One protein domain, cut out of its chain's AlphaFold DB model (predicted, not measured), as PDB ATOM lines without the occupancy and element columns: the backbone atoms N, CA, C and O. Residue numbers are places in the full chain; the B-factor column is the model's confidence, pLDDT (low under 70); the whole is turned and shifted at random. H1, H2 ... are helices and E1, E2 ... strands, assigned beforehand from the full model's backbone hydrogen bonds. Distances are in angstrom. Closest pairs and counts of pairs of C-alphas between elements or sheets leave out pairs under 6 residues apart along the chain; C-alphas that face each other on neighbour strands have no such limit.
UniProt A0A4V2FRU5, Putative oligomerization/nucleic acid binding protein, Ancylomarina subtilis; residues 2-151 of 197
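Overview. This is residues 2 to 151 of the 197 residues of the protein "Putative oligomerization/nucleic acid binding protein" of Ancylomarina subtilis (UniProt A0A4V2FRU5). A sandwich of two four-stranded sheets, E4 E1 E12 E11 and E3 E2 E5 E6, makes one end of the body; three short helices, H2, H3 and H4, cluster towards the other, with the small hairpin E8 and E9 beyond them and the strand pair E7 and E10 between cluster and sandwich. H1 sticks out as an arm, its residues 2 to 20 standing free. The printed part has 150 residues with four named helices and twelve named strands, in the order H1 H2 E1 E2 E3 E4 E5 E6 E7 H3 E8 E9 H4 E10 E11 E12; the class is mixed, helices and strands. The whole is loose, with a radius of gyration of the C-alphas of 20.5 A, and spans 69 by 39 by 20 A.

Arrangement. One strongly twisted, mixed sheet runs E4 (59 to 65), E1 (33 to 40), E12 (144 to 149), E11 (137 to 139). Within hydrogen-bond range are N 36 and O 62 of antiparallel E1 and E4, 2.8 A, N 37 and O 145 of parallel E1 and E12, 2.8 A, and N 138 and O 146 of the hairpin E11 and E12, 2.8 A. The other, antiparallel and strongly twisted, runs E3 (53 to 57), E2 (47 to 50), E5 (72 to 77), E6 (84 to 88), with N 55 and O 48, 2.8 A, N 49 and O 75, 2.8 A, and N 74 and O 86, 2.9 A, within range. These form a sandwich, two sheets face to face, their best planes 22 degrees apart; the closest C-alphas of E2 and E4 are those of Ile 48 and Ala 60, 6.7 A. E6 runs on into E7 (91 to 93) at 17 degrees, and E7 is antiparallel to E10 (128 to 130), with N 92 and O 129 2.8 A apart. H2 (25 to 30) touches H3 (95 to 104), closest C-alphas Gly 26 and Thr 97, 5.0 A, opposite ways at a shallow tilt of 34 degrees, only just short of steep. H4 (116 to 124) touches H3, closest C-alphas Thr 101 and Gly 117, 5.6 A, and H2, closest C-alphas Gly 26 and Asp 121, 5.8 A. In the hairpin E8 (107 to 109) and E9 (112 to 114), N 114 and O 107 are 2.7 A apart. H1 (2 to 21) touches no helix. In H1, H2, H3 and H4 every O i to N i+4 pair is within hydrogen-bond range.

Along the chain. H1 begins at C-alpha 2 (134.751, 197.393, 197.601) and is 28.8 A long. E1 is 21.9 A, E4 19.2 A, and E12 16.2 A, ending at C-alpha 149 (196.973, 200.999, 208.571).

Size, cuts and confidence. The C-alphas farthest apart, of Ile 2 and Gly 80, are 70.0 A apart. The printed part has no cut and no long link. Residues 2 to 26 and 29 to 30 have pLDDT under 70.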
ATOM      1  N   ILE A   2     134.355 197.538 196.177       51.78
ATOM      2  CA  ILE A   2     134.751 197.393 197.601       51.78
ATOM      3  C   ILE A   2     135.547 196.100 197.893       51.78
ATOM      4  O   ILE A   2     136.540 196.127 198.616       51.78
ATOM      5  N   HIS A   3     135.182 194.976 197.266       44.78
ATOM      6  CA  HIS A   3     135.854 193.683 197.471       44.78
ATOM      7  C   HIS A   3     137.321 193.656 196.997       44.78
ATOM      8  O   HIS A   3     138.153 192.950 197.570       44.78
ATOM      9  N   THR A   4     137.650 194.430 195.961       48.41
ATOM     10  CA  THR A   4     138.996 194.512 195.372       48.41
ATOM     11  C   THR A   4     139.930 195.360 196.238       48.41
ATOM     12  O   THR A   4     141.079 194.988 196.459       48.41
ATOM     13  N   LEU A   5     139.403 196.450 196.808       50.25
ATOM     14  CA  LEU A   5     140.088 197.310 197.779       50.25
ATOM     15  C   LEU A   5     140.408 196.570 199.084       50.25
ATOM     16  O   LEU A   5     141.494 196.747 199.633       50.25
ATOM     17  N   PHE A   6     139.506 195.700 199.551       51.94
ATOM     18  CA  PHE A   6     139.751 194.874 200.735       51.94
ATOM     19  C   PHE A   6     140.871 193.852 200.483       51.94
ATOM     20  O   PHE A   6     141.825 193.795 201.252       51.94
ATOM     21  N   LYS A   7     140.845 193.138 199.344       55.94
ATOM     22  CA  LYS A   7     141.911 192.194 198.950       55.94
ATOM     23  C   LYS A   7     143.279 192.867 198.777       55.94
ATOM     24  O   LYS A   7     144.291 192.257 199.114       55.94
ATOM     25  N   LEU A   8     143.326 194.106 198.282       58.03
ATOM     26  CA  LEU A   8     144.571 194.869 198.143       58.03
ATOM     27  C   LEU A   8     145.141 195.286 199.508       58.03
ATOM     28  O   LEU A   8     146.336 195.116 199.742       58.03
ATOM     29  N   LYS A   9     144.288 195.747 200.434       60.38
ATOM     30  CA  LYS A   9     144.684 196.075 201.815       60.38
ATOM     31  C   LYS A   9     145.174 194.844 202.583       60.38
ATOM     32  O   LYS A   9     146.176 194.935 203.285       60.38
ATOM     33  N   THR A  10     144.538 193.686 202.404       65.44
ATOM     34  CA  THR A  10     144.983 192.425 203.022       65.44
ATOM     35  C   THR A  10     146.307 191.932 202.430       65.44
ATOM     36  O   THR A  10     147.181 191.518 203.182       65.44
ATOM     37  N   LYS A  11     146.513 192.025 201.105       67.62
ATOM     38  CA  LYS A  11     147.794 191.658 200.471       67.62
ATOM     39  C   LYS A  11     148.942 192.585 200.874       67.62
ATOM     40  O   LYS A  11     150.037 192.098 201.127       67.62
ATOM     41  N   LEU A  12     148.689 193.892 200.978       69.44
ATOM     42  CA  LEU A  12     149.677 194.858 201.460       69.44
ATOM     43  C   LEU A  12     150.005 194.627 202.943       69.44
ATOM     44  O   LEU A  12     151.172 194.651 203.317       69.44
ATOM     45  N   GLY A  13     148.998 194.318 203.766       67.88
ATOM     46  CA  GLY A  13     149.192 193.943 205.170       67.88
ATOM     47  C   GLY A  13     150.027 192.670 205.338       67.88
ATOM     48  O   GLY A  13     150.963 192.663 206.128       67.88
ATOM     49  N   ILE A  14     149.755 191.624 204.549       68.38
ATOM     50  CA  ILE A  14     150.545 190.380 204.552       68.38
ATOM     51  C   ILE A  14     151.986 190.637 204.091       68.38
ATOM     52  O   ILE A  14     152.910 190.091 204.684       68.38
ATOM     53  N   LEU A  15     152.196 191.492 203.085       64.88
ATOM     54  CA  LEU A  15     153.535 191.851 202.612       64.88
ATOM     55  C   LEU A  15     154.332 192.598 203.694       64.88
ATOM     56  O   LEU A  15     155.473 192.243 203.953       64.88
ATOM     57  N   VAL A  16     153.716 193.565 204.382       62.75
ATOM     58  CA  VAL A  16     154.347 194.316 205.483       62.75
ATOM     59  C   VAL A  16     154.660 193.418 206.686       62.75
ATOM     60  O   VAL A  16     155.750 193.508 207.248       62.75
ATOM     61  N   ILE A  17     153.748 192.512 207.053       63.69
ATOM     62  CA  ILE A  17     153.972 191.528 208.125       63.69
ATOM     63  C   ILE A  17     155.080 190.542 207.725       63.69
ATOM     64  O   ILE A  17     155.953 190.237 208.533       63.69
ATOM     65  N   SER A  18     155.117 190.105 206.464       58.00
ATOM     66  CA  SER A  18     156.178 189.238 205.939       58.00
ATOM     67  C   SER A  18     157.553 189.912 205.977       58.00
ATOM     68  O   SER A  18     158.536 189.238 206.268       58.00
ATOM     69  N   SER A  19     157.639 191.225 205.739       58.16
ATOM     70  CA  SER A  19     158.891 191.991 205.849       58.16
ATOM     71  C   SER A  19     159.445 192.010 207.274       58.16
ATOM     72  O   SER A  19     160.658 191.968 207.461       58.16
ATOM     73  N   MET A  20     158.566 192.055 208.281       56.31
ATOM     74  CA  MET A  20     158.954 192.041 209.697       56.31
ATOM     75  C   MET A  20     159.338 190.643 210.192       56.31
ATOM     76  O   MET A  20     160.149 190.516 211.104       56.31
ATOM     77  N   LEU A  21     158.798 189.586 209.581       56.75
ATOM     78  CA  LEU A  21     159.147 188.204 209.919       56.75
ATOM     79  C   LEU A  21     160.485 187.753 209.307       56.75
ATOM     80  O   LEU A  21     161.034 186.746 209.726       56.75
ATOM     81  N   LEU A  22     161.048 188.490 208.346       55.62
ATOM     82  CA  LEU A  22     162.337 188.158 207.720       55.62
ATOM     83  C   LEU A  22     163.559 188.659 208.509       55.62
ATOM     84  O   LEU A  22     164.689 188.416 208.094       55.62
ATOM     85  N   SER A  23     163.375 189.365 209.626       61.97
ATOM     86  CA  SER A  23     164.484 189.862 210.444       61.97
ATOM     87  C   SER A  23     164.793 188.908 211.601       61.97
ATOM     88  O   SER A  23     164.085 188.886 212.604       61.97
ATOM     89  N   SER A  24     165.866 188.128 211.483       64.81
ATOM     90  CA  SER A  24     166.393 187.280 212.559       64.81
ATOM     91  C   SER A  24     167.029 188.111 213.684       64.81
ATOM     92  O   SER A  24     167.476 189.242 213.471       64.81
ATOM     93  N   CYS A  25     167.123 187.559 214.901       66.69
ATOM     94  CA  CYS A  25     167.736 188.254 216.043       66.69
ATOM     95  C   CYS A  25     169.189 188.665 215.778       66.69
ATOM     96  O   CYS A  25     169.615 189.729 216.233       66.69
ATOM     97  N   GLY A  26     169.940 187.883 214.998       67.75
ATOM     98  CA  GLY A  26     171.285 188.256 214.581       67.75
ATOM     99  C   GLY A  26     171.335 189.503 213.708       67.75
ATOM    100  O   GLY A  26     172.171 190.379 213.950       67.75
ATOM    101  N   VAL A  27     170.411 189.639 212.758       70.94
ATOM    102  CA  VAL A  27     170.274 190.840 211.923       70.94
ATOM    103  C   VAL A  27     169.760 192.028 212.738       70.94
ATOM    104  O   VAL A  27     170.321 193.115 212.625       70.94
ATOM    105  N   ILE A  28     168.759 191.833 213.600       70.06
ATOM    106  CA  ILE A  28     168.174 192.908 214.422       70.06
ATOM    107  C   ILE A  28     169.210 193.477 215.402       70.06
ATOM    108  O   ILE A  28     169.447 194.685 215.449       70.06
ATOM    109  N   ILE A  29     169.852 192.612 216.188       69.88
ATOM    110  CA  ILE A  29     170.751 193.024 217.273       69.88
ATOM    111  C   ILE A  29     172.130 193.370 216.705       69.88
ATOM    112  O   ILE A  29     172.742 194.387 217.045       69.88
ATOM    113  N   GLY A  30     172.639 192.515 215.821       69.38
ATOM    114  CA  GLY A  30     174.006 192.577 215.329       69.38
ATOM    115  C   GLY A  30     174.204 193.324 214.016       69.38
ATOM    116  O   GLY A  30     175.322 193.794 213.786       69.38
ATOM    117  N   GLY A  31     173.164 193.439 213.190       84.50
ATOM    118  CA  GLY A  31     173.244 193.954 211.823       84.50
ATOM    119  C   GLY A  31     173.991 193.019 210.866       84.50
ATOM    120  O   GLY A  31     174.814 192.210 211.286       84.50
ATOM    121  N   SER A  32     173.741 193.176 209.564       89.56
ATOM    122  CA  SER A  32     174.515 192.557 208.469       89.56
ATOM    123  C   SER A  32     175.769 193.353 208.090       89.56
ATOM    124  O   SER A  32     176.623 192.869 207.352       89.56
ATOM    125  N   LYS A  33     175.891 194.581 208.603       94.19
ATOM    126  CA  LYS A  33     177.022 195.486 208.388       94.19
ATOM    127  C   LYS A  33     177.638 195.908 209.718       94.19
ATOM    128  O   LYS A  33     177.024 195.756 210.781       94.19
ATOM    129  N   TYR A  34     178.848 196.434 209.647       94.12
ATOM    130  CA  TYR A  34     179.553 197.072 210.751       94.12
ATOM    131  C   TYR A  34     180.246 198.342 210.239       94.12
ATOM    132  O   TYR A  34     180.465 198.479 209.040       94.12
ATOM    133  N   TYR A  35     180.541 199.274 211.136       96.19
ATOM    134  CA  TYR A  35     181.360 200.447 210.866       96.19
ATOM    135  C   TYR A  35     182.834 200.063 210.956       96.19
ATOM    136  O   TYR A  35     183.284 199.552 211.987       96.19
ATOM    137  N   ALA A  36     183.547 200.284 209.859       97.50
ATOM    138  CA  ALA A  36     184.993 200.261 209.790       97.50
ATOM    139  C   ALA A  36     185.493 201.696 209.977       97.50
ATOM    140  O   ALA A  36     185.191 202.564 209.158       97.50
ATOM    141  N   HIS A  37     186.211 201.915 211.072       97.88
ATOM    142  CA  HIS A  37     186.938 203.143 211.367       97.88
ATOM    143  C   HIS A  37     188.377 202.920 210.938       97.88
ATOM    144  O   HIS A  37     189.071 202.106 211.541       97.88
ATOM    145  N   VAL A  38     188.809 203.567 209.871       97.69
ATOM    146  CA  VAL A  38     190.132 203.365 209.288       97.69
ATOM    147  C   VAL A  38     190.993 204.573 209.603       97.69
ATOM    148  O   VAL A  38     190.580 205.700 209.341       97.69
ATOM    149  N   THR A  39     192.197 204.336 210.112       96.44
ATOM    150  CA  THR A  39     193.204 205.369 210.373       96.44
ATOM    151  C   THR A  39     194.501 204.969 209.690       96.44
ATOM    152  O   THR A  39     194.961 203.841 209.857       96.44
ATOM    153  N   VAL A  40     195.101 205.883 208.931       95.19
ATOM    154  CA  VAL A  40     196.445 205.700 208.374       95.19
ATOM    155  C   VAL A  40     197.448 206.355 209.315       95.19
ATOM    156  O   VAL A  40     197.449 207.574 209.496       95.19
ATOM    157  N   GLU A  41     198.296 205.545 209.940       90.62
ATOM    158  CA  GLU A  41     199.273 206.029 210.914       90.62
ATOM    159  C   GLU A  41     200.299 206.941 210.240       90.62
ATOM    160  O   GLU A  41     200.790 206.627 209.165       90.62
ATOM    161  N   ASN A  42     200.630 208.074 210.868       87.81
ATOM    162  CA  ASN A  42     201.656 209.033 210.422       87.81
ATOM    163  C   ASN A  42     201.464 209.653 209.018       87.81
ATOM    164  O   ASN A  42     202.265 210.496 208.618       87.81
ATOM    165  N   HIS A  43     200.375 209.333 208.308       88.44
ATOM    166  CA  HIS A  43     200.097 209.804 206.948       88.44
ATOM    167  C   HIS A  43     198.711 210.467 206.840       88.44
ATOM    168  O   HIS A  43     197.792 209.925 206.220       88.44
ATOM    169  N   PRO A  44     198.532 211.689 207.385       88.19
ATOM    170  CA  PRO A  44     197.230 212.365 207.429       88.19
ATOM    171  C   PRO A  44     196.713 212.817 206.055       88.19
ATOM    172  O   PRO A  44     195.578 213.271 205.950       88.19
ATOM    173  N   LYS A  45     197.536 212.743 205.003       88.19
ATOM    174  CA  LYS A  45     197.178 213.127 203.626       88.19
ATOM    175  C   LYS A  45     196.884 211.933 202.723       88.19
ATOM    176  O   LYS A  45     196.534 212.128 201.558       88.19
ATOM    177  N   ALA A  46     197.049 210.714 203.225       93.00
ATOM    178  CA  ALA A  46     196.811 209.522 202.438       93.00
ATOM    179  C   ALA A  46     195.307 209.340 202.201       93.00
ATOM    180  O   ALA A  46     194.503 209.379 203.132       93.00
ATOM    181  N   VAL A  47     194.917 209.156 200.943       96.06
ATOM    182  CA  VAL A  47     193.532 208.900 200.552       96.06
ATOM    183  C   VAL A  47     193.222 207.434 200.810       96.06
ATOM    184  O   VAL A  47     193.899 206.548 200.288       96.06
ATOM    185  N   ILE A  48     192.172 207.190 201.587       97.44
ATOM    186  CA  ILE A  48     191.659 205.857 201.893       97.44
ATOM    187  C   ILE A  48     190.543 205.546 200.901       97.44
ATOM    188  O   ILE A  48     189.556 206.284 200.812       97.44
ATOM    189  N   SER A  49     190.671 204.439 200.181       96.94
ATOM    190  CA  SER A  49     189.676 203.951 199.232       96.94
ATOM    191  C   SER A  49     189.195 202.557 199.612       96.94
ATOM    192  O   SER A  49     189.976 201.681 199.971       96.94
ATOM    193  N   TYR A  50     187.885 202.355 199.508       96.62
ATOM    194  CA  TYR A  50     187.225 201.075 199.737       96.62
ATOM    195  C   TYR A  50     186.205 200.844 198.630       96.62
ATOM    196  O   TYR A  50     185.427 201.751 198.309       96.62
ATOM    197  N   ASP A  51     186.210 199.640 198.056       92.69
ATOM    198  CA  ASP A  51     185.341 199.269 196.931       92.69
ATOM    199  C   ASP A  51     185.498 200.240 195.743       92.69
ATOM    200  O   ASP A  51     184.533 200.797 195.223       92.69
ATOM    201  N   GLY A  52     186.750 200.573 195.405       91.38
ATOM    202  CA  GLY A  52     187.101 201.496 194.317       91.38
ATOM    203  C   GLY A  52     186.727 202.969 194.542       91.38
ATOM    204  O   GLY A  52     186.948 203.792 193.659       91.38
ATOM    205  N   ASN A  53     186.173 203.324 195.704       94.44
ATOM    206  CA  ASN A  53     185.701 204.674 196.002       94.44
ATOM    207  C   ASN A  53     186.485 205.293 197.160       94.44
ATOM    208  O   ASN A  53     186.619 204.669 198.216       94.44
ATOM    209  N   ALA A  54     186.907 206.551 197.010       95.00
ATOM    210  CA  ALA A  54     187.498 207.321 198.100       95.00
ATOM    211  C   ALA A  54     186.487 207.494 199.248       95.00
ATOM    212  O   ALA A  54     185.335 207.877 199.026       95.00
ATOM    213  N   LYS A  55     186.912 207.187 200.475       96.81
ATOM    214  CA  LYS A  55     186.090 207.277 201.694       96.81
ATOM    215  C   LYS A  55     186.539 208.386 202.638       96.81
ATOM    216  O   LYS A  55     185.704 208.913 203.364       96.81
ATOM    217  N   GLY A  56     187.820 208.745 202.614       93.50
ATOM    218  CA  GLY A  56     188.385 209.774 203.482       93.50
ATOM    219  C   GLY A  56     189.872 210.004 203.225       93.50
ATOM    220  O   GLY A  56     190.456 209.396 202.325       93.50
ATOM    221  N   ILE A  57     190.465 210.910 204.001       93.62
ATOM    222  CA  ILE A  57     191.878 211.294 203.915       93.62
ATOM    223  C   ILE A  57     192.451 211.249 205.332       93.62
ATOM    224  O   ILE A  57     191.919 211.918 206.215       93.62
ATOM    225  N   GLY A  58     193.490 210.440 205.551       90.38
ATOM    226  CA  GLY A  58     194.088 210.161 206.864       90.38
ATOM    227  C   GLY A  58     193.208 209.283 207.759       90.38
ATOM    228  O   GLY A  58     193.677 208.292 208.315       90.38
ATOM    229  N   GLU A  59     191.916 209.597 207.830       95.25
ATOM    230  CA  GLU A  59     190.891 208.845 208.551       95.25
ATOM    231  C   GLU A  59     189.630 208.683 207.690       95.25
ATOM    232  O   GLU A  59     189.298 209.544 206.864       95.25
ATOM    233  N   ALA A  60     188.925 207.561 207.849       96.94
ATOM    234  CA  ALA A  60     187.677 207.292 207.145       96.94
ATOM    235  C   ALA A  60     186.745 206.384 207.948       96.94
ATOM    236  O   ALA A  60     187.167 205.357 208.474       96.94
ATOM    237  N   ASP A  61     185.452 206.703 207.917       96.62
ATOM    238  CA  ASP A  61     184.398 205.896 208.524       96.62
ATOM    239  C   ASP A  61     183.411 205.430 207.461       96.62
ATOM    240  O   ASP A  61     182.809 206.235 206.745       96.62
ATOM    241  N   PHE A  62     183.197 204.120 207.355       96.50
ATOM    242  CA  PHE A  62     182.222 203.582 206.410       96.50
ATOM    243  C   PHE A  62     181.647 202.237 206.848       96.50
ATOM    244  O   PHE A  62     182.194 201.521 207.683       96.50
ATOM    245  N   LEU A  63     180.490 201.891 206.279       95.62
ATOM    246  CA  LEU A  63     179.826 200.618 206.537       95.62
ATOM    247  C   LEU A  63     180.370 199.522 205.621       95.62
ATOM    248  O   LEU A  63     180.240 199.619 204.401       95.62
ATOM    249  N   ALA A  64     180.853 198.439 206.221       95.25
ATOM    250  CA  ALA A  64     181.315 197.240 205.534       95.25
ATOM    251  C   ALA A  64     180.366 196.049 205.795       95.25
ATOM    252  O   ALA A  64     179.827 195.909 206.904       95.25
ATOM    253  N   PRO A  65     180.108 195.179 204.799       95.19
ATOM    254  CA  PRO A  65     179.332 193.957 204.998       95.19
ATOM    255  C   PRO A  65     180.072 192.963 205.895       95.19
ATOM    256  O   PRO A  65     181.247 192.679 205.698       95.19
ATOM    257  N   ARG A  66     179.367 192.354 206.853       93.31
ATOM    258  CA  ARG A  66     179.939 191.297 207.705       93.31
ATOM    259  C   ARG A  66     180.223 190.010 206.946       93.31
ATOM    260  O   ARG A  66     181.145 189.290 207.311       93.31
ATOM    261  N   LYS A  67     179.418 189.717 205.918       92.19
ATOM    262  CA  LYS A  67     179.602 188.532 205.070       92.19
ATOM    263  C   LYS A  67     180.971 188.513 204.377       92.19
ATOM    264  O   LYS A  67     181.501 187.425 204.196       92.19
ATOM    265  N   ASP A  68     181.518 189.700 204.108       93.88
ATOM    266  CA  ASP A  68     182.762 189.941 203.367       93.88
ATOM    267  C   ASP A  68     183.911 190.363 204.305       93.88
ATOM    268  O   ASP A  68     184.876 190.986 203.876       93.88
ATOM    269  N   ALA A  69     183.798 190.090 205.612       92.88
ATOM    270  CA  ALA A  69     184.822 190.475 206.587       92.88
ATOM    271  C   ALA A  69     186.167 189.741 206.396       92.88
ATOM    272  O   ALA A  69     187.151 190.168 206.977       92.88
ATOM    273  N   ASP A  70     186.191 188.662 205.611       93.56
ATOM    274  CA  ASP A  70     187.366 187.891 205.174       93.56
ATOM    275  C   ASP A  70     187.810 188.217 203.736       93.56
ATOM    276  O   ASP A  70     188.649 187.533 203.159       93.56
ATOM    277  N   SER A  71     187.212 189.233 203.123       94.12
ATOM    278  CA  SER A  71     187.578 189.732 201.798       94.12
ATOM    279  C   SER A  71     187.501 191.256 201.805       94.12
ATOM    280  O   SER A  71     186.813 191.874 200.985       94.12
ATOM    281  N   PHE A  72     188.109 191.859 202.823       95.06
ATOM    282  CA  PHE A  72     188.023 193.284 203.086       95.06
ATOM    283  C   PHE A  72     189.344 193.949 202.702       95.06
ATOM    284  O   PHE A  72     190.332 193.814 203.408       95.06
ATOM    285  N   SER A  73     189.349 194.665 201.580       96.81
ATOM    286  CA  SER A  73     190.547 195.318 201.044       96.81
ATOM    287  C   SER A  73     190.422 196.833 201.125       96.81
ATOM    288  O   SER A  73     189.432 197.408 200.657       96.81
ATOM    289  N   ILE A  74     191.431 197.486 201.691       97.31
ATOM    290  CA  ILE A  74     191.541 198.943 201.736       97.31
ATOM    291  C   ILE A  74     192.748 199.367 200.912       97.31
ATOM    292  O   ILE A  74     193.869 198.933 201.162       97.31
ATOM    293  N   THR A  75     192.529 200.267 199.964       97.38
ATOM    294  CA  THR A  75     193.604 200.876 199.183       97.38
ATOM    295  C   THR A  75     193.960 202.224 199.789       97.38
ATOM    296  O   THR A  75     193.084 203.061 200.016       97.38
ATOM    297  N   VAL A  76     195.245 202.452 200.026       97.00
ATOM    298  CA  VAL A  76     195.784 203.707 200.544       97.00
ATOM    299  C   VAL A  76     196.736 204.292 199.516       97.00
ATOM    300  O   VAL A  76     197.618 203.605 199.002       97.00
ATOM    301  N   LYS A  77     196.556 205.577 199.215       94.81
ATOM    302  CA  LYS A  77     197.413 206.293 198.276       94.81
ATOM    303  C   LYS A  77     197.588 207.738 198.687       94.81
ATOM    304  O   LYS A  77     196.615 208.475 198.835       94.81
ATOM    305  N   GLU A  78     198.833 208.170 198.801       92.56
ATOM    306  CA  GLU A  78     199.172 209.577 199.005       92.56
ATOM    307  C   GLU A  78     199.664 210.215 197.685       92.56
ATOM    308  O   GLU A  78     200.312 209.537 196.882       92.56
ATOM    309  N   PRO A  79     199.360 211.498 197.398       87.38
ATOM    310  CA  PRO A  79     199.806 212.146 196.164       87.38
ATOM    311  C   PRO A  79     201.334 212.171 196.013       87.38
ATOM    312  O   PRO A  79     202.029 212.828 196.783       87.38
ATOM    313  N   GLY A  80     201.850 211.523 194.966       85.56
ATOM    314  CA  GLY A  80     203.293 211.421 194.709       85.56
ATOM    315  C   GLY A  80     203.981 210.248 195.416       85.56
ATOM    316  O   GLY A  80     205.203 210.163 195.360       85.56
ATOM    317  N   CYS A  81     203.207 209.357 196.040       90.81
ATOM    318  CA  CYS A  81     203.675 208.137 196.690       90.81
ATOM    319  C   CYS A  81     203.027 206.890 196.063       90.81
ATOM    320  O   CYS A  81     202.037 206.991 195.325       90.81
ATOM    321  N   ASP A  82     203.616 205.726 196.334       93.44
ATOM    322  CA  ASP A  82     203.175 204.453 195.772       93.44
ATOM    323  C   ASP A  82     201.915 203.953 196.477       93.44
ATOM    324  O   ASP A  82     201.786 204.016 197.696       93.44
ATOM    325  N   GLU A  83     200.970 203.438 195.699       94.88
ATOM    326  CA  GLU A  83     199.739 202.870 196.238       94.88
ATOM    327  C   GLU A  83     200.022 201.577 197.013       94.88
ATOM    328  O   GLU A  83     200.771 200.715 196.552       94.88
ATOM    329  N   GLN A  84     199.381 201.420 198.170       95.94
ATOM    330  CA  GLN A  84     199.461 200.213 198.985       95.94
ATOM    331  C   GLN A  84     198.060 199.671 199.255       95.94
ATOM    332  O   GLN A  84     197.137 200.418 199.581       95.94
ATOM    333  N   VAL A  85     197.910 198.354 199.142       96.56
ATOM    334  CA  VAL A  85     196.662 197.649 199.443       96.56
ATOM    335  C   VAL A  85     196.833 196.876 200.745       96.56
ATOM    336  O   VAL A  85     197.841 196.200 200.949       96.56
ATOM    337  N   PHE A  86     195.852 197.006 201.631       96.31
ATOM    338  CA  PHE A  86     195.748 196.284 202.891       96.31
ATOM    339  C   PHE A  86     194.588 195.307 202.789       96.31
ATOM    340  O   PHE A  86     193.427 195.723 202.765       96.31
ATOM    341  N   ASP A  87     194.915 194.023 202.723       96.62
ATOM    342  CA  ASP A  87     193.939 192.946 202.643       96.62
ATOM    343  C   ASP A  87     193.728 192.324 204.021       96.62
ATOM    344  O   ASP A  87     194.671 191.847 204.653       96.62
ATOM    345  N   PHE A  88     192.473 192.316 204.462       95.88
ATOM    346  CA  PHE A  88     192.016 191.653 205.674       95.88
ATOM    347  C   PHE A  88     191.233 190.408 205.271       95.88
ATOM    348  O   PHE A  88     190.193 190.487 204.601       95.88
ATOM    349  N   THR A  89     191.775 189.254 205.639       95.94
ATOM    350  CA  THR A  89     191.331 187.944 205.142       95.94
ATOM    351  C   THR A  89     190.757 187.056 206.233       95.94
ATOM    352  O   THR A  89     190.250 185.967 205.956       95.94
ATOM    353  N   GLU A  90     190.772 187.518 207.483       95.12
ATOM    354  CA  GLU A  90     190.291 186.739 208.608       95.12
ATOM    355  C   GLU A  90     188.979 187.288 209.174       95.12
ATOM    356  O   GLU A  90     188.864 188.410 209.671       95.12
ATOM    357  N   LYS A  91     187.967 186.416 209.222       94.44
ATOM    358  CA  LYS A  91     186.733 186.666 209.970       94.44
ATOM    359  C   LYS A  91     186.575 185.707 211.136       94.44
ATOM    360  O   LYS A  91     186.976 184.550 211.105       94.44
ATOM    361  N   SER A  92     185.914 186.191 212.174       93.56
ATOM    362  CA  SER A  92     185.598 185.452 213.388       93.56
ATOM    363  C   SER A  92     184.098 185.229 213.535       93.56
ATOM    364  O   SER A  92     183.275 186.080 213.187       93.56
ATOM    365  N   PHE A  93     183.730 184.097 214.133       91.12
ATOM    366  CA  PHE A  93     182.337 183.766 214.415       91.12
ATOM    367  C   PHE A  93     181.783 184.541 215.623       91.12
ATOM    368  O   PHE A  93     182.475 184.815 216.611       91.12
ATOM    369  N   ARG A  94     180.495 184.879 215.571       87.12
ATOM    370  CA  ARG A  94     179.728 185.517 216.646       87.12
ATOM    371  C   ARG A  94     178.841 184.476 217.319       87.12
ATOM    372  O   ARG A  94     177.643 184.414 217.065       87.12
ATOM    373  N   GLY A  95     179.435 183.696 218.224       83.75
ATOM    374  CA  GLY A  95     178.757 182.596 218.926       83.75
ATOM    375  C   GLY A  95     177.397 182.962 219.530       83.75
ATOM    376  O   GLY A  95     176.430 182.226 219.363       83.75
ATOM    377  N   TRP A  96     177.275 184.141 220.150       79.12
ATOM    378  CA  TRP A  96     176.002 184.571 220.741       79.12
ATOM    379  C   TRP A  96     174.882 184.820 219.735       79.12
ATOM    380  O   TRP A  96     173.714 184.652 220.075       79.12
ATOM    381  N   THR A  97     175.225 185.176 218.498       79.19
ATOM    382  CA  THR A  97     174.234 185.331 217.437       79.19
ATOM    383  C   THR A  97     173.591 183.985 217.105       79.19
ATOM    384  O   THR A  97     172.376 183.910 216.997       79.19
ATOM    385  N   LEU A  98     174.378 182.903 217.053       82.56
ATOM    386  CA  LEU A  98     173.868 181.549 216.821       82.56
ATOM    387  C   LEU A  98     172.889 181.100 217.909       82.56
ATOM    388  O   LEU A  98     171.794 180.631 217.606       82.56
ATOM    389  N   VAL A  99     173.276 181.275 219.174       81.31
ATOM    390  CA  VAL A  99     172.448 180.874 220.320       81.31
ATOM    391  C   VAL A  99     171.138 181.657 220.346       81.31
ATOM    392  O   VAL A  99     170.072 181.057 220.476       81.31
ATOM    393  N   GLY A 100     171.201 182.982 220.174       75.69
ATOM    394  CA  GLY A 100     170.004 183.824 220.156       75.69
ATOM    395  C   GLY A 100     169.018 183.384 219.077       75.69
ATOM    396  O   GLY A 100     167.823 183.261 219.339       75.69
ATOM    397  N   THR A 101     169.525 183.068 217.891       78.56
ATOM    398  CA  THR A 101     168.712 182.646 216.748       78.56
ATOM    399  C   THR A 101     168.080 181.274 216.933       78.56
ATOM    400  O   THR A 101     166.905 181.110 216.617       78.56
ATOM    401  N   LEU A 102     168.802 180.308 217.506       81.31
ATOM    402  CA  LEU A 102     168.245 178.988 217.824       81.31
ATOM    403  C   LEU A 102     167.084 179.066 218.825       81.31
ATOM    404  O   LEU A 102     166.086 178.367 218.660       81.31
ATOM    405  N   VAL A 103     167.192 179.920 219.844       79.81
ATOM    406  CA  VAL A 103     166.171 180.039 220.901       79.81
ATOM    407  C   VAL A 103     164.923 180.780 220.417       79.81
ATOM    408  O   VAL A 103     163.812 180.435 220.807       79.81
ATOM    409  N   THR A 104     165.092 181.805 219.583       73.12
ATOM    410  CA  THR A 104     164.006 182.746 219.247       73.12
ATOM    411  C   THR A 104     163.377 182.515 217.876       73.12
ATOM    412  O   THR A 104     162.212 182.853 217.685       73.12
ATOM    413  N   TRP A 105     164.116 181.929 216.931       75.69
ATOM    414  CA  TRP A 105     163.724 181.805 215.524       75.69
ATOM    415  C   TRP A 105     163.787 180.359 215.011       75.69
ATOM    416  O   TRP A 105     164.208 180.075 213.883       75.69
ATOM    417  N   THR A 106     163.314 179.439 215.852       77.94
ATOM    418  CA  THR A 106     163.026 178.052 215.478       77.94
ATOM    419  C   THR A 106     161.515 177.868 215.374       77.94
ATOM    420  O   THR A 106     160.803 177.932 216.373       77.94
ATOM    421  N   GLY A 107     161.014 177.677 214.151       76.31
ATOM    422  CA  GLY A 107     159.612 177.330 213.887       76.31
ATOM    423  C   GLY A 107     159.425 175.820 213.768       76.31
ATOM    424  O   GLY A 107     160.403 175.082 213.779       76.31
ATOM    425  N   THR A 108     158.194 175.339 213.610       76.12
ATOM    426  CA  THR A 108     157.921 173.920 213.327       76.12
ATOM    427  C   THR A 108     157.232 173.757 211.976       76.12
ATOM    428  O   THR A 108     156.271 174.457 211.666       76.12
ATOM    429  N   ILE A 109     157.716 172.823 211.156       76.75
ATOM    430  CA  ILE A 109     157.078 172.420 209.897       76.75
ATOM    431  C   ILE A 109     156.758 170.936 210.022       76.75
ATOM    432  O   ILE A 109     157.659 170.117 210.176       76.75
ATOM    433  N   GLY A 110     155.469 170.584 210.026       78.31
ATOM    434  CA  GLY A 110     155.042 169.188 210.182       78.31
ATOM    435  C   GLY A 110     155.503 168.532 211.492       78.31
ATOM    436  O   GLY A 110     155.736 167.331 211.520       78.31
ATOM    437  N   GLY A 111     155.687 169.316 212.563       79.50
ATOM    438  CA  GLY A 111     156.199 168.837 213.855       79.50
ATOM    439  C   GLY A 111     157.728 168.789 213.972       79.50
ATOM    440  O   GLY A 111     158.235 168.554 215.065       79.50
ATOM    441  N   ILE A 112     158.468 169.068 212.895       79.62
ATOM    442  CA  ILE A 112     159.935 169.124 212.907       79.62
ATOM    443  C   ILE A 112     160.375 170.567 213.191       79.62
ATOM    444  O   ILE A 112     159.952 171.470 212.462       79.62
ATOM    445  N   PRO A 113     161.206 170.823 214.218       78.00
ATOM    446  CA  PRO A 113     161.758 172.148 214.462       78.00
ATOM    447  C   PRO A 113     162.735 172.538 213.343       78.00
ATOM    448  O   PRO A 113     163.737 171.864 213.113       78.00
ATOM    449  N   VAL A 114     162.444 173.636 212.648       79.69
ATOM    450  CA  VAL A 114     163.266 174.208 211.579       79.69
ATOM    451  C   VAL A 114     163.789 175.576 212.032       79.69
ATOM    452  O   VAL A 114     163.001 176.514 212.196       79.69
ATOM    453  N   PRO A 115     165.112 175.727 212.216       76.81
ATOM    454  CA  PRO A 115     165.729 176.962 212.684       76.81
ATOM    455  C   PRO A 115     165.993 177.912 211.509       76.81
ATOM    456  O   PRO A 115     167.130 178.195 211.139       76.81
ATOM    457  N   TRP A 116     164.928 178.388 210.870       79.69
ATOM    458  CA  TRP A 116     165.010 179.235 209.677       79.69
ATOM    459  C   TRP A 116     165.740 180.561 209.926       79.69
ATOM    460  O   TRP A 116     166.329 181.118 208.998       79.69
ATOM    461  N   GLY A 117     165.792 181.030 211.177       76.38
ATOM    462  CA  GLY A 117     166.627 182.166 211.552       76.38
ATOM    463  C   GLY A 117     168.108 181.948 211.229       76.38
ATOM    464  O   GLY A 117     168.791 182.903 210.869       76.38
ATOM    465  N   LEU A 118     168.603 180.702 211.268       83.81
ATOM    466  CA  LEU A 118     169.988 180.381 210.900       83.81
ATOM    467  C   LEU A 118     170.275 180.654 209.431       83.81
ATOM    468  O   LEU A 118     171.372 181.086 209.091       83.81
ATOM    469  N   ILE A 119     169.294 180.403 208.564       82.44
ATOM    470  CA  ILE A 119     169.430 180.637 207.127       82.44
ATOM    471  C   ILE A 119     169.519 182.142 206.882       82.44
ATOM    472  O   ILE A 119     170.416 182.597 206.176       82.44
ATOM    473  N   VAL A 120     168.638 182.920 207.515       82.44
ATOM    474  CA  VAL A 120     168.628 184.386 207.404       82.44
ATOM    475  C   VAL A 120     169.921 184.993 207.958       82.44
ATOM    476  O   VAL A 120     170.536 185.848 207.318       82.44
ATOM    477  N   ASP A 121     170.377 184.540 209.125       83.19
ATOM    478  CA  ASP A 121     171.607 185.030 209.753       83.19
ATOM    479  C   ASP A 121     172.872 184.620 209.001       83.19
ATOM    480  O   ASP A 121     173.792 185.428 208.844       83.19
ATOM    481  N   GLY A 122     172.904 183.397 208.471       84.81
ATOM    482  CA  GLY A 122     173.981 182.921 207.611       84.81
ATOM    483  C   GLY A 122     174.068 183.725 206.319       84.81
ATOM    484  O   GLY A 122     175.130 184.259 206.002       84.81
ATOM    485  N   ALA A 123     172.945 183.878 205.613       85.06
ATOM    486  CA  ALA A 123     172.886 184.584 204.333       85.06
ATOM    487  C   ALA A 123     173.197 186.083 204.469       85.06
ATOM    488  O   ALA A 123     173.881 186.662 203.628       85.06
ATOM    489  N   SER A 124     172.735 186.719 205.546       85.31
ATOM    490  CA  SER A 124     173.045 188.125 205.837       85.31
ATOM    491  C   SER A 124     174.465 188.346 206.374       85.31
ATOM    492  O   SER A 124     174.907 189.492 206.489       85.31
ATOM    493  N   GLY A 125     175.177 187.272 206.727       87.69
ATOM    494  CA  GLY A 125     176.497 187.313 207.348       87.69
ATOM    495  C   GLY A 125     176.492 187.808 208.793       87.69
ATOM    496  O   GLY A 125     177.545 188.176 209.312       87.69
ATOM    497  N   SER A 126     175.340 187.837 209.470       87.50
ATOM    498  CA  SER A 126     175.221 188.378 210.831       87.50
ATOM    499  C   SER A 126     176.028 187.573 211.861       87.50
ATOM    500  O   SER A 126     176.427 188.131 212.890       87.50
ATOM    501  N   PHE A 127     176.328 186.305 211.552       89.88
ATOM    502  CA  PHE A 127     177.226 185.421 212.298       89.88
ATOM    503  C   PHE A 127     178.697 185.823 212.255       89.88
ATOM    504  O   PHE A 127     179.471 185.350 213.085       89.88
ATOM    505  N   TRP A 128     179.099 186.689 211.332       91.81
ATOM    506  CA  TRP A 128     180.500 187.013 211.117       91.81
ATOM    507  C   TRP A 128     180.862 188.393 211.678       91.81
ATOM    508  O   TRP A 128     180.041 189.313 211.812       91.81
ATOM    509  N   LYS A 129     182.119 188.537 212.072       93.38
ATOM    510  CA  LYS A 129     182.763 189.801 212.443       93.38
ATOM    511  C   LYS A 129     184.217 189.775 211.955       93.38
ATOM    512  O   LYS A 129     184.734 188.675 211.774       93.38
ATOM    513  N   PRO A 130     184.876 190.931 211.827       94.62
ATOM    514  CA  PRO A 130     186.325 190.980 211.640       94.62
ATOM    515  C   PRO A 130     187.067 190.198 212.730       94.62
ATOM    516  O   PRO A 130     186.597 190.143 213.883       94.62
ATOM    517  N   ASN A 131     188.189 189.573 212.376       94.69
ATOM    518  CA  ASN A 131     189.055 188.940 213.358       94.69
ATOM    519  C   ASN A 131     189.903 189.997 214.080       94.69
ATOM    520  O   ASN A 131     190.660 190.725 213.466       94.69
ATOM    521  N   VAL A 132     189.792 190.061 215.407       93.62
ATOM    522  CA  VAL A 132     190.565 191.005 216.241       93.62
ATOM    523  C   VAL A 132     191.990 190.526 216.525       93.62
ATOM    524  O   VAL A 132     192.740 191.219 217.201       93.62
ATOM    525  N   TYR A 133     192.325 189.307 216.099       92.50
ATOM    526  CA  TYR A 133     193.685 188.773 216.147       92.50
ATOM    527  C   TYR A 133     194.469 189.070 214.863       92.50
ATOM    528  O   TYR A 133     195.682 188.883 214.848       92.50
ATOM    529  N   GLU A 134     193.793 189.538 213.809       93.56
ATOM    530  CA  GLU A 134     194.444 190.009 212.591       93.56
ATOM    531  C   GLU A 134     195.129 191.356 212.863       93.56
ATOM    532  O   GLU A 134     194.608 192.210 213.589       93.56
ATOM    533  N   SER A 135     196.333 191.534 212.316       92.62
ATOM    534  CA  SER A 135     197.133 192.736 212.556       92.62
ATOM    535  C   SER A 135     196.392 193.997 212.108       92.62
ATOM    536  O   SER A 135     195.774 194.021 211.047       92.62
ATOM    537  N   GLY A 136     196.459 195.055 212.917       91.44
ATOM    538  CA  GLY A 136     195.798 196.328 212.629       91.44
ATOM    539  C   GLY A 136     194.291 196.341 212.894       91.44
ATOM    540  O   GLY A 136     193.700 197.410 212.807       91.44
ATOM    541  N   VAL A 137     193.657 195.224 213.271       96.44
ATOM    542  CA  VAL A 137     192.218 195.181 213.576       96.44
ATOM    543  C   VAL A 137     191.983 195.226 215.081       96.44
ATOM    544  O   VAL A 137     192.446 194.376 215.836       96.44
ATOM    545  N   SER A 138     191.176 196.179 215.538       95.50
ATOM    546  CA  SER A 138     190.755 196.261 216.933       95.50
ATOM    547  C   SER A 138     189.245 196.435 217.071       95.50
ATOM    548  O   SER A 138     188.538 196.959 216.207       95.50
ATOM    549  N   LYS A 139     188.700 195.933 218.181       94.69
ATOM    550  CA  LYS A 139     187.269 196.030 218.471       94.69
ATOM    551  C   LYS A 139     187.009 197.222 219.377       94.69
ATOM    552  O   LYS A 139     187.382 197.189 220.545       94.69
ATOM    553  N   ILE A 140     186.235 198.185 218.883       93.81
ATOM    554  CA  ILE A 140     185.652 199.236 219.723       93.81
ATOM    555  C   ILE A 140     184.400 198.681 220.407       93.81
ATOM    556  O   ILE A 140     184.280 198.658 221.629       93.81
ATOM    557  N   ASN A 141     183.447 198.179 219.619       90.88
ATOM    558  CA  ASN A 141     182.243 197.531 220.136       90.88
ATOM    559  C   ASN A 141     181.692 196.510 219.125       90.88
ATOM    560  O   ASN A 141     182.373 196.092 218.197       90.88
ATOM    561  N   TYR A 142     180.464 196.024 219.316       84.56
ATOM    562  CA  TYR A 142     179.903 194.998 218.430       84.56
ATOM    563  C   TYR A 142     179.679 195.457 216.989       84.56
ATOM    564  O   TYR A 142     179.707 194.613 216.093       84.56
ATOM    565  N   LYS A 143     179.421 196.748 216.767       90.56
ATOM    566  CA  LYS A 143     179.121 197.327 215.452       90.56
ATOM    567  C   LYS A 143     180.248 198.198 214.907       90.56
ATOM    568  O   LYS A 143     180.138 198.586 213.760       90.56
ATOM    569  N   ASN A 144     181.283 198.478 215.691       94.81
ATOM    570  CA  ASN A 144     182.344 199.417 215.350       94.81
ATOM    571  C   ASN A 144     183.697 198.732 215.558       94.81
ATOM    572  O   ASN A 144     183.975 198.223 216.651       94.81
ATOM    573  N   PHE A 145     184.500 198.700 214.504       96.38
ATOM    574  CA  PHE A 145     185.831 198.104 214.467       96.38
ATOM    575  C   PHE A 145     186.806 199.141 213.938       96.38
ATOM    576  O   PHE A 145     186.461 199.892 213.028       96.38
ATOM    577  N   HIS A 146     187.991 199.188 214.525       97.62
ATOM    578  CA  HIS A 146     189.046 200.101 214.123       97.62
ATOM    579  C   HIS A 146     190.132 199.342 213.366       97.62
ATOM    580  O   HIS A 146     190.486 198.228 213.746       97.62
ATOM    581  N   TYR A 147     190.597 199.944 212.279       97.44
ATOM    582  CA  TYR A 147     191.618 199.442 211.377       97.44
ATOM    583  C   TYR A 147     192.759 200.453 211.350       97.44
ATOM    584  O   TYR A 147     192.606 201.550 210.812       97.44
ATOM    585  N   SER A 148     193.891 200.083 211.939       95.88
ATOM    586  CA  SER A 148     195.118 200.873 211.910       95.88
ATOM    587  C   SER A 148     195.987 200.410 210.750       95.88
ATOM    588  O   SER A 148     196.419 199.255 210.715       95.88
ATOM    589  N   LEU A 149     196.206 201.291 209.776       95.75
ATOM    590  CA  LEU A 149     196.973 200.999 208.571       95.75
ATOM    591  C   LEU A 149     198.361 201.623 208.683       95.75
ATOM    592  O   LEU A 149     198.499 202.845 208.741       95.75
ATOM    593  N   ASN A 150     199.388 200.775 208.666       93.44
ATOM    594  CA  ASN A 150     200.777 201.215 208.586       93.44
ATOM    595  C   ASN A 150     201.192 201.317 207.112       93.44
ATOM    596  O   ASN A 150     201.561 200.324 206.478       93.44
ATOM    597  N   TYR A 151     201.041 202.518 206.560       92.00
ATOM    598  CA  TYR A 151     201.347 202.827 205.171       92.00
ATOM    599  C   TYR A 151     202.828 203.144 204.999       92.00
ATOM    600  O   TYR A 151     203.330 204.116 205.546       92.00
TER     601      TYR A 151